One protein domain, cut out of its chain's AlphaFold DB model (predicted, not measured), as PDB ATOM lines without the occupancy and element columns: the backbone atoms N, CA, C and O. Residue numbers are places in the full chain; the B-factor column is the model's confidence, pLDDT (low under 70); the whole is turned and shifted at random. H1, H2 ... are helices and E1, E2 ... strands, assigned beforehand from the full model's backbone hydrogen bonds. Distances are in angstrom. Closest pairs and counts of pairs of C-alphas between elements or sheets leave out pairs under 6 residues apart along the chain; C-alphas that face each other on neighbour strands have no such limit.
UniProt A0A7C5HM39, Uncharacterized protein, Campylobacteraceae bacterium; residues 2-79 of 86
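Overview. This is residues 2 to 79 of the 86 residues of an uncharacterized protein of Campylobacteraceae bacterium (UniProt A0A7C5HM39). A small twisted sheet of four strands makes the middle, with H2 over one face and H3 over the other, and H1 only grazes the sheet with residues 5 to 9. The printed part has 78 residues, with three named helices and four named strands in the order H1, H2, E1, E2, H3, E3, E4. The sheet runs E2, E1, E3, E4, antiparallel throughout, and the class is mixed, helices and strands. The whole is compact and rounded, with a radius of gyration of the C-alphas of 11.5 A and spans of 29 by 27 by 20 A.

Arrangement. H1, residues 2 to 11, and H2, residues 13 to 22, meet only through their link. H2 is on the sheet at a height of 9.6 A, over E2, residues 41 to 43, and only just over E1, residues 26 to 30, on which 3 of its C-alphas fall. It runs slantwise to the strands, at 39 degrees to E2 on the local plane; its closest C-alphas to E1 are those of Met 16 and Leu 27, 7.2 A. E1 and E2 form an antiparallel hairpin, with N 28 and O 41 within hydrogen-bond range at 2.9 A. H3, residues 49 to 58, is on the opposite face from H2 at a height of 8.8 A and is apart from it. H3 runs slantwise, at 53 degrees to E1 on the local plane. E1 is the antiparallel neighbour of E3, residues 65 to 69, with N 29 and O 66 at 2.9 A. E3 and E4, residues 74 to 78, form a hairpin, with N 67 and O 76 at 2.8 A. E2, H3 and E3 make a split strand-helix-strand unit, two strands running the same way with E1 between them, and its crossover is right-handed. Every O i to N i+4 pair is within hydrogen-bond range in H2 and H3, and 4 of 6 in H1.

Along the chain. H1 begins at C-alpha 2 (34.162, -29.154, 14.555) and measures 15.1 A from first to last C-alpha; H2 measures 14.4 A. E1, from C-alpha 26 (54.143, -24.729, 16.612) to C-alpha 30, measures 13.6 A. H3 measures 14.3 A, E3 12.8 A, and E4 13.0 A, ending at C-alpha 78 (43.524, -23.139, 24.272).

Size, cuts and confidence. The two C-alphas farthest apart are those of Gly 23 and Glu 34, 29.8 A. The printed part has no cut, and no link is long. The mean pLDDT of the printed part is 83.2; residues 2 to 5 and 33 to 38 are under 70.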
ATOM      1  N   LYS A   2      33.311 -28.335  15.473       42.91
ATOM      2  CA  LYS A   2      34.162 -29.154  14.555       42.91
ATOM      3  C   LYS A   2      34.259 -28.647  13.097       42.91
ATOM      4  O   LYS A   2      35.279 -28.865  12.449       42.91
ATOM      5  N   LYS A   3      33.225 -27.968  12.574       48.19
ATOM      6  CA  LYS A   3      33.222 -27.419  11.199       48.19
ATOM      7  C   LYS A   3      34.157 -26.210  11.019       48.19
ATOM      8  O   LYS A   3      34.625 -25.991   9.907       48.19
ATOM      9  N   SER A   4      34.461 -25.471  12.089       64.62
ATOM     10  CA  SER A   4      35.281 -24.251  12.023       64.62
ATOM     11  C   SER A   4      36.777 -24.568  11.944       64.62
ATOM     12  O   SER A   4      37.477 -23.994  11.121       64.62
ATOM     13  N   ILE A   5      37.254 -25.578  12.682       69.75
ATOM     14  CA  ILE A   5      38.685 -25.932  12.723       69.75
ATOM     15  C   ILE A   5      39.204 -26.385  11.349       69.75
ATOM     16  O   ILE A   5      40.278 -25.967  10.934       69.75
ATOM     17  N   LYS A   6      38.442 -27.193  10.596       74.44
ATOM     18  CA  LYS A   6      38.847 -27.597   9.233       74.44
ATOM     19  C   LYS A   6      38.993 -26.405   8.282       74.44
ATOM     20  O   LYS A   6      39.868 -26.437   7.424       74.44
ATOM     21  N   LYS A   7      38.143 -25.381   8.418       77.44
ATOM     22  CA  LYS A   7      38.245 -24.156   7.613       77.44
ATOM     23  C   LYS A   7      39.490 -23.361   7.994       77.44
ATOM     24  O   LYS A   7      40.236 -22.980   7.104       77.44
ATOM     25  N   ILE A   8      39.755 -23.222   9.290       78.38
ATOM     26  CA  ILE A   8      40.942 -22.538   9.816       78.38
ATOM     27  C   ILE A   8      42.219 -23.238   9.341       78.38
ATOM     28  O   ILE A   8      43.050 -22.617   8.701       78.38
ATOM     29  N   LYS A   9      42.337 -24.563   9.493       76.81
ATOM     30  CA  LYS A   9      43.511 -25.299   8.978       76.81
ATOM     31  C   LYS A   9      43.710 -25.146   7.468       76.81
ATOM     32  O   LYS A   9      44.831 -25.259   6.995       76.81
ATOM     33  N   LYS A  10      42.631 -24.941   6.703       82.44
ATOM     34  CA  LYS A  10      42.725 -24.681   5.264       82.44
ATOM     35  C   LYS A  10      43.201 -23.253   4.981       82.44
ATOM     36  O   LYS A  10      44.003 -23.093   4.072       82.44
ATOM     37  N   ALA A  11      42.728 -22.267   5.741       82.62
ATOM     38  CA  ALA A  11      43.168 -20.875   5.636       82.62
ATOM     39  C   ALA A  11      44.648 -20.709   6.019       82.62
ATOM     40  O   ALA A  11      45.391 -20.058   5.303       82.62
ATOM     41  N   PHE A  12      45.097 -21.393   7.074       85.56
ATOM     42  CA  PHE A  12      46.477 -21.344   7.575       85.56
ATOM     43  C   PHE A  12      47.371 -22.461   7.014       85.56
ATOM     44  O   PHE A  12      48.410 -22.782   7.588       85.56
ATOM     45  N   LYS A  13      46.975 -23.109   5.909       87.06
ATOM     46  CA  LYS A  13      47.758 -24.206   5.319       87.06
ATOM     47  C   LYS A  13      49.135 -23.721   4.859       87.06
ATOM     48  O   LYS A  13      50.118 -24.438   5.050       87.06
ATOM     49  N   ASP A  14      49.184 -22.533   4.267       88.25
ATOM     50  CA  ASP A  14      50.417 -21.948   3.746       88.25
ATOM     51  C   ASP A  14      51.326 -21.493   4.894       88.25
ATOM     52  O   ASP A  14      52.500 -21.857   4.906       88.25
ATOM     53  N   GLU A  15      50.767 -20.873   5.939       88.94
ATOM     54  CA  GLU A  15      51.505 -20.533   7.166       88.94
ATOM     55  C   GLU A  15      52.062 -21.780   7.870       88.94
ATOM     56  O   GLU A  15      53.211 -21.798   8.294       88.94
ATOM     57  N   MET A  16      51.303 -22.882   7.936       88.19
ATOM     58  CA  MET A  16      51.814 -24.152   8.469       88.19
ATOM     59  C   MET A  16      52.968 -24.718   7.628       88.19
ATOM     60  O   MET A  16      53.901 -25.308   8.175       88.19
ATOM     61  N   ALA A  17      52.897 -24.598   6.299       90.06
ATOM     62  CA  ALA A  17      53.963 -25.052   5.409       90.06
ATOM     63  C   ALA A  17      55.215 -24.176   5.549       90.06
ATOM     64  O   ALA A  17      56.327 -24.703   5.601       90.06
ATOM     65  N   TYR A  18      55.031 -22.861   5.668       91.31
ATOM     66  CA  TYR A  18      56.096 -21.912   5.961       91.31
ATOM     67  C   TYR A  18      56.738 -22.205   7.319       91.31
ATOM     68  O   TYR A  18      57.955 -22.371   7.388       91.31
ATOM     69  N   ALA A  19      55.931 -22.395   8.365       91.38
ATOM     70  CA  ALA A  19      56.396 -22.708   9.710       91.38
ATOM     71  C   ALA A  19      57.324 -23.932   9.718       91.38
ATOM     72  O   ALA A  19      58.449 -23.874  10.211       91.38
ATOM     73  N   ARG A  20      56.888 -25.014   9.058       89.06
ATOM     74  CA  ARG A  20      57.682 -26.241   8.894       89.06
ATOM     75  C   ARG A  20      58.967 -26.023   8.104       89.06
ATOM     76  O   ARG A  20      59.973 -26.649   8.411       89.06
ATOM     77  N   LYS A  21      58.933 -25.179   7.070       93.19
ATOM     78  CA  LYS A  21      60.102 -24.888   6.233       93.19
ATOM     79  C   LYS A  21      61.170 -24.104   6.997       93.19
ATOM     80  O   LYS A  21      62.351 -24.330   6.761       93.19
ATOM     81  N   ILE A  22      60.757 -23.182   7.865       93.50
ATOM     82  CA  ILE A  22      61.666 -22.364   8.675       93.50
ATOM     83  C   ILE A  22      62.168 -23.120   9.914       93.50
ATOM     84  O   ILE A  22      63.276 -22.855  10.365       93.50
ATOM     85  N   GLY A  23      61.404 -24.099  10.409       90.38
ATOM     86  CA  GLY A  23      61.781 -24.921  11.562       90.38
ATOM     87  C   GLY A  23      61.049 -24.564  12.854       90.38
ATOM     88  O   GLY A  23      61.513 -24.924  13.926       90.38
ATOM     89  N   TYR A  24      59.910 -23.876  12.765       93.81
ATOM     90  CA  TYR A  24      59.039 -23.636  13.913       93.81
ATOM     91  C   TYR A  24      58.355 -24.937  14.359       93.81
ATOM     92  O   TYR A  24      57.867 -25.716  13.531       93.81
ATOM     93  N   GLU A  25      58.264 -25.149  15.668       92.62
ATOM     94  CA  GLU A  25      57.618 -26.321  16.260       92.62
ATOM     95  C   GLU A  25      56.100 -26.179  16.381       92.62
ATOM     96  O   GLU A  25      55.389 -27.189  16.400       92.62
ATOM     97  N   GLY A  26      55.571 -24.955  16.420       92.31
ATOM     98  CA  GLY A  26      54.143 -24.729  16.612       92.31
ATOM     99  C   GLY A  26      53.584 -23.486  15.932       92.31
ATOM    100  O   GLY A  26      54.303 -22.629  15.423       92.31
ATOM    101  N   LEU A  27      52.256 -23.410  15.922       91.94
ATOM    102  CA  LEU A  27      51.499 -22.266  15.427       91.94
ATOM    103  C   LEU A  27      50.317 -21.985  16.361       91.94
ATOM    104  O   LEU A  27      49.559 -22.909  16.672       91.94
ATOM    105  N   LEU A  28      50.118 -20.732  16.765       90.88
ATOM    106  CA  LEU A  28      48.899 -20.285  17.445       90.88
ATOM    107  C   LEU A  28      48.023 -19.502  16.483       90.88
ATOM    108  O   LEU A  28      48.489 -18.608  15.780       90.88
ATOM    109  N   ILE A  29      46.740 -19.838  16.482       88.75
ATOM    110  CA  ILE A  29      45.740 -19.224  15.619       88.75
ATOM    111  C   ILE A  29      44.549 -18.808  16.486       88.75
ATOM    112  O   ILE A  29      43.995 -19.671  17.172       88.75
ATOM    113  N   PRO A  30      44.091 -17.551  16.447       86.62
ATOM    114  CA  PRO A  30      42.906 -17.142  17.185       86.62
ATOM    115  C   PRO A  30      41.657 -17.788  16.569       86.62
ATOM    116  O   PRO A  30      41.529 -17.912  15.351       86.62
ATOM    117  N   LEU A  31      40.712 -18.224  17.403       81.44
ATOM    118  CA  LEU A  31      39.425 -18.779  16.963       81.44
ATOM    119  C   LEU A  31      38.312 -17.720  16.883       81.44
ATOM    120  O   LEU A  31      37.155 -18.097  16.675       81.44
ATOM    121  N   SER A  32      38.634 -16.430  17.043       72.00
ATOM    122  CA  SER A  32      37.665 -15.333  16.920       72.00
ATOM    123  C   SER A  32      36.943 -15.369  15.570       72.00
ATOM    124  O   SER A  32      37.555 -15.577  14.524       72.00
ATOM    125  N   SER A  33      35.624 -15.165  15.588       52.81
ATOM    126  CA  SER A  33      34.810 -15.060  14.373       52.81
ATOM    127  C   SER A  33      34.921 -13.704  13.680       52.81
ATOM    128  O   SER A  33      34.477 -13.595  12.540       52.81
ATOM    129  N   GLU A  34      35.464 -12.688  14.359       52.56
ATOM    130  CA  GLU A  34      35.419 -11.293  13.897       52.56
ATOM    131  C   GLU A  34      36.734 -10.798  13.292       52.56
ATOM    132  O   GLU A  34      36.704  -9.928  12.428       52.56
ATOM    133  N   ASN A  35      37.872 -11.412  13.628       49.88
ATOM    134  CA  ASN A  35      39.147 -11.079  12.998       49.88
ATOM    135  C   ASN A  35      39.462 -12.073  11.882       49.88
ATOM    136  O   ASN A  35      40.126 -13.087  12.064       49.88
ATOM    137  N   SER A  36      38.954 -11.737  10.699       47.50
ATOM    138  CA  SER A  36      39.280 -12.318   9.393       47.50
ATOM    139  C   SER A  36      40.672 -11.930   8.878       47.50
ATOM    140  O   SER A  36      40.918 -11.975   7.674       47.50
ATOM    141  N   GLU A  37      41.573 -11.515   9.760       56.88
ATOM    142  CA  GLU A  37      42.975 -11.327   9.421       56.88
ATOM    143  C   GLU A  37      43.675 -12.655   9.705       56.88
ATOM    144  O   GLU A  37      43.489 -13.249  10.767       56.88
ATOM    145  N   ASN A  38      44.417 -13.177   8.727       64.50
ATOM    146  CA  ASN A  38      45.176 -14.428   8.828       64.50
ATOM    147  C   ASN A  38      46.375 -14.274   9.788       64.50
ATOM    148  O   ASN A  38      47.509 -14.592   9.445       64.50
ATOM    149  N   THR A  39      46.140 -13.751  10.983       77.88
ATOM    150  CA  THR A  39      47.160 -13.486  11.984       77.88
ATOM    151  C   THR A  39      47.388 -14.766  12.770       77.88
ATOM    152  O   THR A  39      46.466 -15.333  13.357       77.88
ATOM    153  N   CYS A  40      48.624 -15.252  12.747       87.44
ATOM    154  CA  CYS A  40      49.070 -16.378  13.552       87.44
ATOM    155  C   CYS A  40      50.388 -16.027  14.237       87.44
ATOM    156  O   CYS A  40      51.129 -15.163  13.770       87.44
ATOM    157  N   ILE A  41      50.669 -16.702  15.347       90.12
ATOM    158  CA  ILE A  41      51.959 -16.611  16.030       90.12
ATOM    159  C   ILE A  41      52.729 -17.884  15.708       90.12
ATOM    160  O   ILE A  41      52.224 -18.996  15.898       90.12
ATOM    161  N   TYR A  42      53.952 -17.709  15.224       91.94
ATOM    162  CA  TYR A  42      54.904 -18.789  15.028       91.94
ATOM    163  C   TYR A  42      55.581 -19.118  16.352       91.94
ATOM    164  O   TYR A  42      56.085 -18.222  17.024       91.94
ATOM    165  N   LEU A  43      55.588 -20.396  16.717       91.75
ATOM    166  CA  LEU A  43      56.248 -20.873  17.922       91.75
ATOM    167  C   LEU A  43      57.511 -21.626  17.529       91.75
ATOM    168  O   LEU A  43      57.446 -22.638  16.831       91.75
ATOM    169  N   ASP A  44      58.657 -21.130  17.970       92.25
ATOM    170  CA  ASP A  44      59.954 -21.792  17.831       92.25
ATOM    171  C   ASP A  44      60.029 -23.079  18.662       92.25
ATOM    172  O   ASP A  44      60.645 -24.038  18.214       92.25
ATOM    173  N   ALA A  45      59.325 -23.132  19.795       90.81
ATOM    174  CA  ALA A  45      59.168 -24.319  20.631       90.81
ATOM    175  C   ALA A  45      57.728 -24.481  21.145       90.81
ATOM    176  O   ALA A  45      56.930 -23.541  21.153       90.81
ATOM    177  N   ILE A  46      57.372 -25.675  21.623       87.56
ATOM    178  CA  ILE A  46      56.098 -25.881  22.330       87.56
ATOM    179  C   ILE A  46      56.227 -25.455  23.794       87.56
ATOM    180  O   ILE A  46      56.726 -26.197  24.639       87.56
ATOM    181  N   TYR A  47      55.733 -24.255  24.087       88.19
ATOM    182  CA  TYR A  47      55.693 -23.702  25.437       88.19
ATOM    183  C   TYR A  47      54.579 -24.309  26.297       88.19
ATOM    184  O   TYR A  47      53.610 -24.904  25.809       88.19
ATOM    185  N   ASP A  48      54.703 -24.131  27.610       90.12
ATOM    186  CA  ASP A  48      53.658 -24.496  28.552       90.12
ATOM    187  C   ASP A  48      52.411 -23.600  28.398       90.12
ATOM    188  O   ASP A  48      52.415 -22.535  27.779       90.12
ATOM    189  N   MET A  49      51.302 -24.042  28.988       86.44
ATOM    190  CA  MET A  49      50.007 -23.375  28.837       86.44
ATOM    191  C   MET A  49      49.966 -21.945  29.396       86.44
ATOM    192  O   MET A  49      49.137 -21.173  28.918       86.44
ATOM    193  N   ALA A  50      50.768 -21.602  30.411       88.25
ATOM    194  CA  ALA A  50      50.781 -20.255  30.980       88.25
ATOM    195  C   ALA A  50      51.448 -19.285  30.002       88.25
ATOM    196  O   ALA A  50      50.811 -18.319  29.588       88.25
ATOM    197  N   THR A  51      52.640 -19.637  29.516       90.62
ATOM    198  CA  THR A  51      53.374 -18.863  28.504       90.62
ATOM    199  C   THR A  51      52.545 -18.650  27.234       90.62
ATOM    200  O   THR A  51      52.408 -17.536  26.739       90.62
ATOM    201  N   ILE A  52      51.898 -19.708  26.727       90.38
ATOM    202  CA  ILE A  52      51.032 -19.612  25.543       90.38
ATOM    203  C   ILE A  52      49.870 -18.632  25.764       90.38
ATOM    204  O   ILE A  52      49.488 -17.908  24.848       90.38
ATOM    205  N   ARG A  53      49.284 -18.599  26.966       88.62
ATOM    206  CA  ARG A  53      48.191 -17.669  27.290       88.62
ATOM    207  C   ARG A  53      48.672 -16.230  27.376       88.62
ATOM    208  O   ARG A  53      47.964 -15.354  26.893       88.62
ATOM    209  N   GLU A  54      49.844 -15.998  27.954       89.88
ATOM    210  CA  GLU A  54      50.464 -14.672  27.983       89.88
ATOM    211  C   GLU A  54      50.690 -14.159  26.558       89.88
ATOM    212  O   GLU A  54      50.174 -13.098  26.225       89.88
ATOM    213  N   MET A  55      51.284 -14.968  25.671       89.69
ATOM    214  CA  MET A  55      51.486 -14.608  24.257       89.69
ATOM    215  C   MET A  55      50.177 -14.243  23.536       89.69
ATOM    216  O   MET A  55      50.134 -13.304  22.740       89.69
ATOM    217  N   ILE A  56      49.099 -14.989  23.800       87.50
ATOM    218  CA  ILE A  56      47.762 -14.723  23.246       87.50
ATOM    219  C   ILE A  56      47.253 -13.352  23.730       87.50
ATOM    220  O   ILE A  56      46.781 -12.551  22.922       87.50
ATOM    221  N   LEU A  57      47.378 -13.053  25.027       86.75
ATOM    222  CA  LEU A  57      46.952 -11.775  25.609       86.75
ATOM    223  C   LEU A  57      47.808 -10.596  25.132       86.75
ATOM    224  O   LEU A  57      47.258  -9.540  24.830       86.75
ATOM    225  N   GLU A  58      49.123 -10.778  25.012       87.81
ATOM    226  CA  GLU A  58      50.047  -9.773  24.470       87.81
ATOM    227  C   GLU A  58      49.723  -9.421  23.013       87.81
ATOM    228  O   GLU A  58      49.895  -8.278  22.595       87.81
ATOM    229  N   ASN A  59      49.177 -10.375  22.251       83.31
ATOM    230  CA  ASN A  59      48.669 -10.150  20.895       83.31
ATOM    231  C   ASN A  59      47.245  -9.555  20.862       83.31
ATOM    232  O   ASN A  59      46.652  -9.425  19.788       83.31
ATOM    233  N   GLY A  60      46.674  -9.200  22.017       81.38
ATOM    234  CA  GLY A  60      45.327  -8.635  22.135       81.38
ATOM    235  C   GLY A  60      44.212  -9.640  21.841       81.38
ATOM    236  O   GLY A  60      43.077  -9.258  21.550       81.38
ATOM    237  N   TRP A  61      44.509 -10.942  21.865       85.50
ATOM    238  CA  TRP A  61      43.520 -11.975  21.593       85.50
ATOM    239  C   TRP A  61      42.792 -12.349  22.882       85.50
ATOM    240  O   TRP A  61      43.268 -13.122  23.704       85.50
ATOM    241  N   HIS A  62      41.568 -11.860  23.032       81.25
ATOM    242  CA  HIS A  62      40.700 -12.207  24.164       81.25
ATOM    243  C   HIS A  62      39.788 -13.408  23.865       81.25
ATOM    244  O   HIS A  62      38.721 -13.555  24.450       81.25
ATOM    245  N   THR A  63      40.178 -14.261  22.913       80.31
ATOM    246  CA  THR A  63      39.353 -15.380  22.436       80.31
ATOM    247  C   THR A  63      40.101 -16.701  22.513       80.31
ATOM    248  O   THR A  63      41.332 -16.735  22.536       80.31
ATOM    249  N   ASP A  64      39.349 -17.804  22.524       85.94
ATOM    250  CA  ASP A  64      39.918 -19.142  22.381       85.94
ATOM    251  C   ASP A  64      40.880 -19.192  21.187       85.94
ATOM    252  O   ASP A  64      40.630 -18.598  20.143       85.94
ATOM    253  N   SER A  65      41.967 -19.940  21.320       87.69
ATOM    254  CA  SER A  65      42.978 -20.084  20.275       87.69
ATOM    255  C   SER A  65      43.235 -21.554  19.974       87.69
ATOM    256  O   SER A  65      43.101 -22.431  20.827       87.69
ATOM    257  N   LEU A  66      43.579 -21.862  18.734       89.06
ATOM    258  CA  LEU A  66      44.032 -23.170  18.301       89.06
ATOM    259  C   LEU A  66      45.555 -23.177  18.281       89.06
ATOM    260  O   LEU A  66      46.170 -22.484  17.480       89.06
ATOM    261  N   MET A  67      46.141 -24.018  19.119       90.88
ATOM    262  CA  MET A  67      47.542 -24.386  19.030       90.88
ATOM    263  C   MET A  67      47.679 -25.598  18.117       90.88
ATOM    264  O   MET A  67      47.024 -26.626  18.320       90.88
ATOM    265  N   ILE A  68      48.531 -25.489  17.109       91.00
ATOM    266  CA  ILE A  68      48.940 -26.593  16.251       91.00
ATOM    267  C   ILE A  68      50.384 -26.914  16.604       91.00
ATOM    268  O   ILE A  68      51.260 -26.083  16.398       91.00
ATOM    269  N   ASN A  69      50.624 -28.117  17.112       91.69
ATOM    270  CA  ASN A  69      51.968 -28.643  17.283       91.69
ATOM    271  C   ASN A  69      52.381 -29.307  15.963       91.69
ATOM    272  O   ASN A  69      51.794 -30.307  15.535       91.69
ATOM    273  N   LEU A  70      53.355 -28.715  15.282       89.81
ATOM    274  CA  LEU A  70      53.861 -29.192  14.002       89.81
ATOM    275  C   LEU A  70      54.818 -30.370  14.184       89.81
ATOM    276  O   LEU A  70      54.784 -31.269  13.342       89.81
ATOM    277  N   ALA A  71      55.593 -30.388  15.274       85.62
ATOM    278  CA  ALA A  71      56.535 -31.456  15.604       85.62
ATOM    279  C   ALA A  71      55.816 -32.786  15.886       85.62
ATOM    280  O   ALA A  71      56.143 -33.814  15.297       85.62
ATOM    281  N   GLU A  72      54.764 -32.759  16.706       88.00
ATOM    282  CA  GLU A  72      53.961 -33.949  17.038       88.00
ATOM    283  C   GLU A  72      52.764 -34.160  16.099       88.00
ATOM    284  O   GLU A  72      51.984 -35.099  16.262       88.00
ATOM    285  N   ASN A  73      52.575 -33.264  15.124       85.19
ATOM    286  CA  ASN A  73      51.409 -33.239  14.238       85.19
ATOM    287  C   ASN A  73      50.068 -33.283  15.007       85.19
ATOM    288  O   ASN A  73      49.083 -33.879  14.555       85.19
ATOM    289  N   SER A  74      50.033 -32.649  16.180       89.00
ATOM    290  CA  SER A  74      48.892 -32.614  17.091       89.00
ATOM    291  C   SER A  74      48.274 -31.211  17.131       89.00
ATOM    292  O   SER A  74      48.794 -30.246  16.572       89.00
ATOM    293  N   GLN A  75      47.085 -31.083  17.716       89.00
ATOM    294  CA  GLN A  75      46.432 -29.783  17.867       89.00
ATOM    295  C   GLN A  75      45.641 -29.733  19.167       89.00
ATOM    296  O   GLN A  75      45.008 -30.718  19.557       89.00
ATOM    297  N   ARG A  76      45.617 -28.564  19.802       88.75
ATOM    298  CA  ARG A  76      44.897 -28.323  21.049       88.75
ATOM    299  C   ARG A  76      44.186 -26.982  20.990       88.75
ATOM    300  O   ARG A  76      44.728 -26.002  20.501       88.75
ATOM    301  N   VAL A  77      42.964 -26.939  21.509       88.44
ATOM    302  CA  VAL A  77      42.258 -25.671  21.714       88.44
ATOM    303  C   VAL A  77      42.637 -25.131  23.087       88.44
ATOM    304  O   VAL A  77      42.408 -25.794  24.102       88.44
ATOM    305  N   ILE A  78      43.218 -23.942  23.097       87.81
ATOM    306  CA  ILE A  78      43.524 -23.139  24.272       87.81
ATOM    307  C   ILE A  78      42.292 -22.293  24.553       87.81
ATOM    308  O   ILE A  78      41.949 -21.410  23.772       87.81
ATOM    309  N   ARG A  79      41.589 -22.608  25.641       85.69
ATOM    310  CA  ARG A  79      40.420 -21.825  26.033       85.69
ATOM    311  C   ARG A  79      40.841 -20.642  26.885       85.69
ATOM    312  O   ARG A  79      41.460 -20.850  27.935       85.69
TER     313      ARG A  79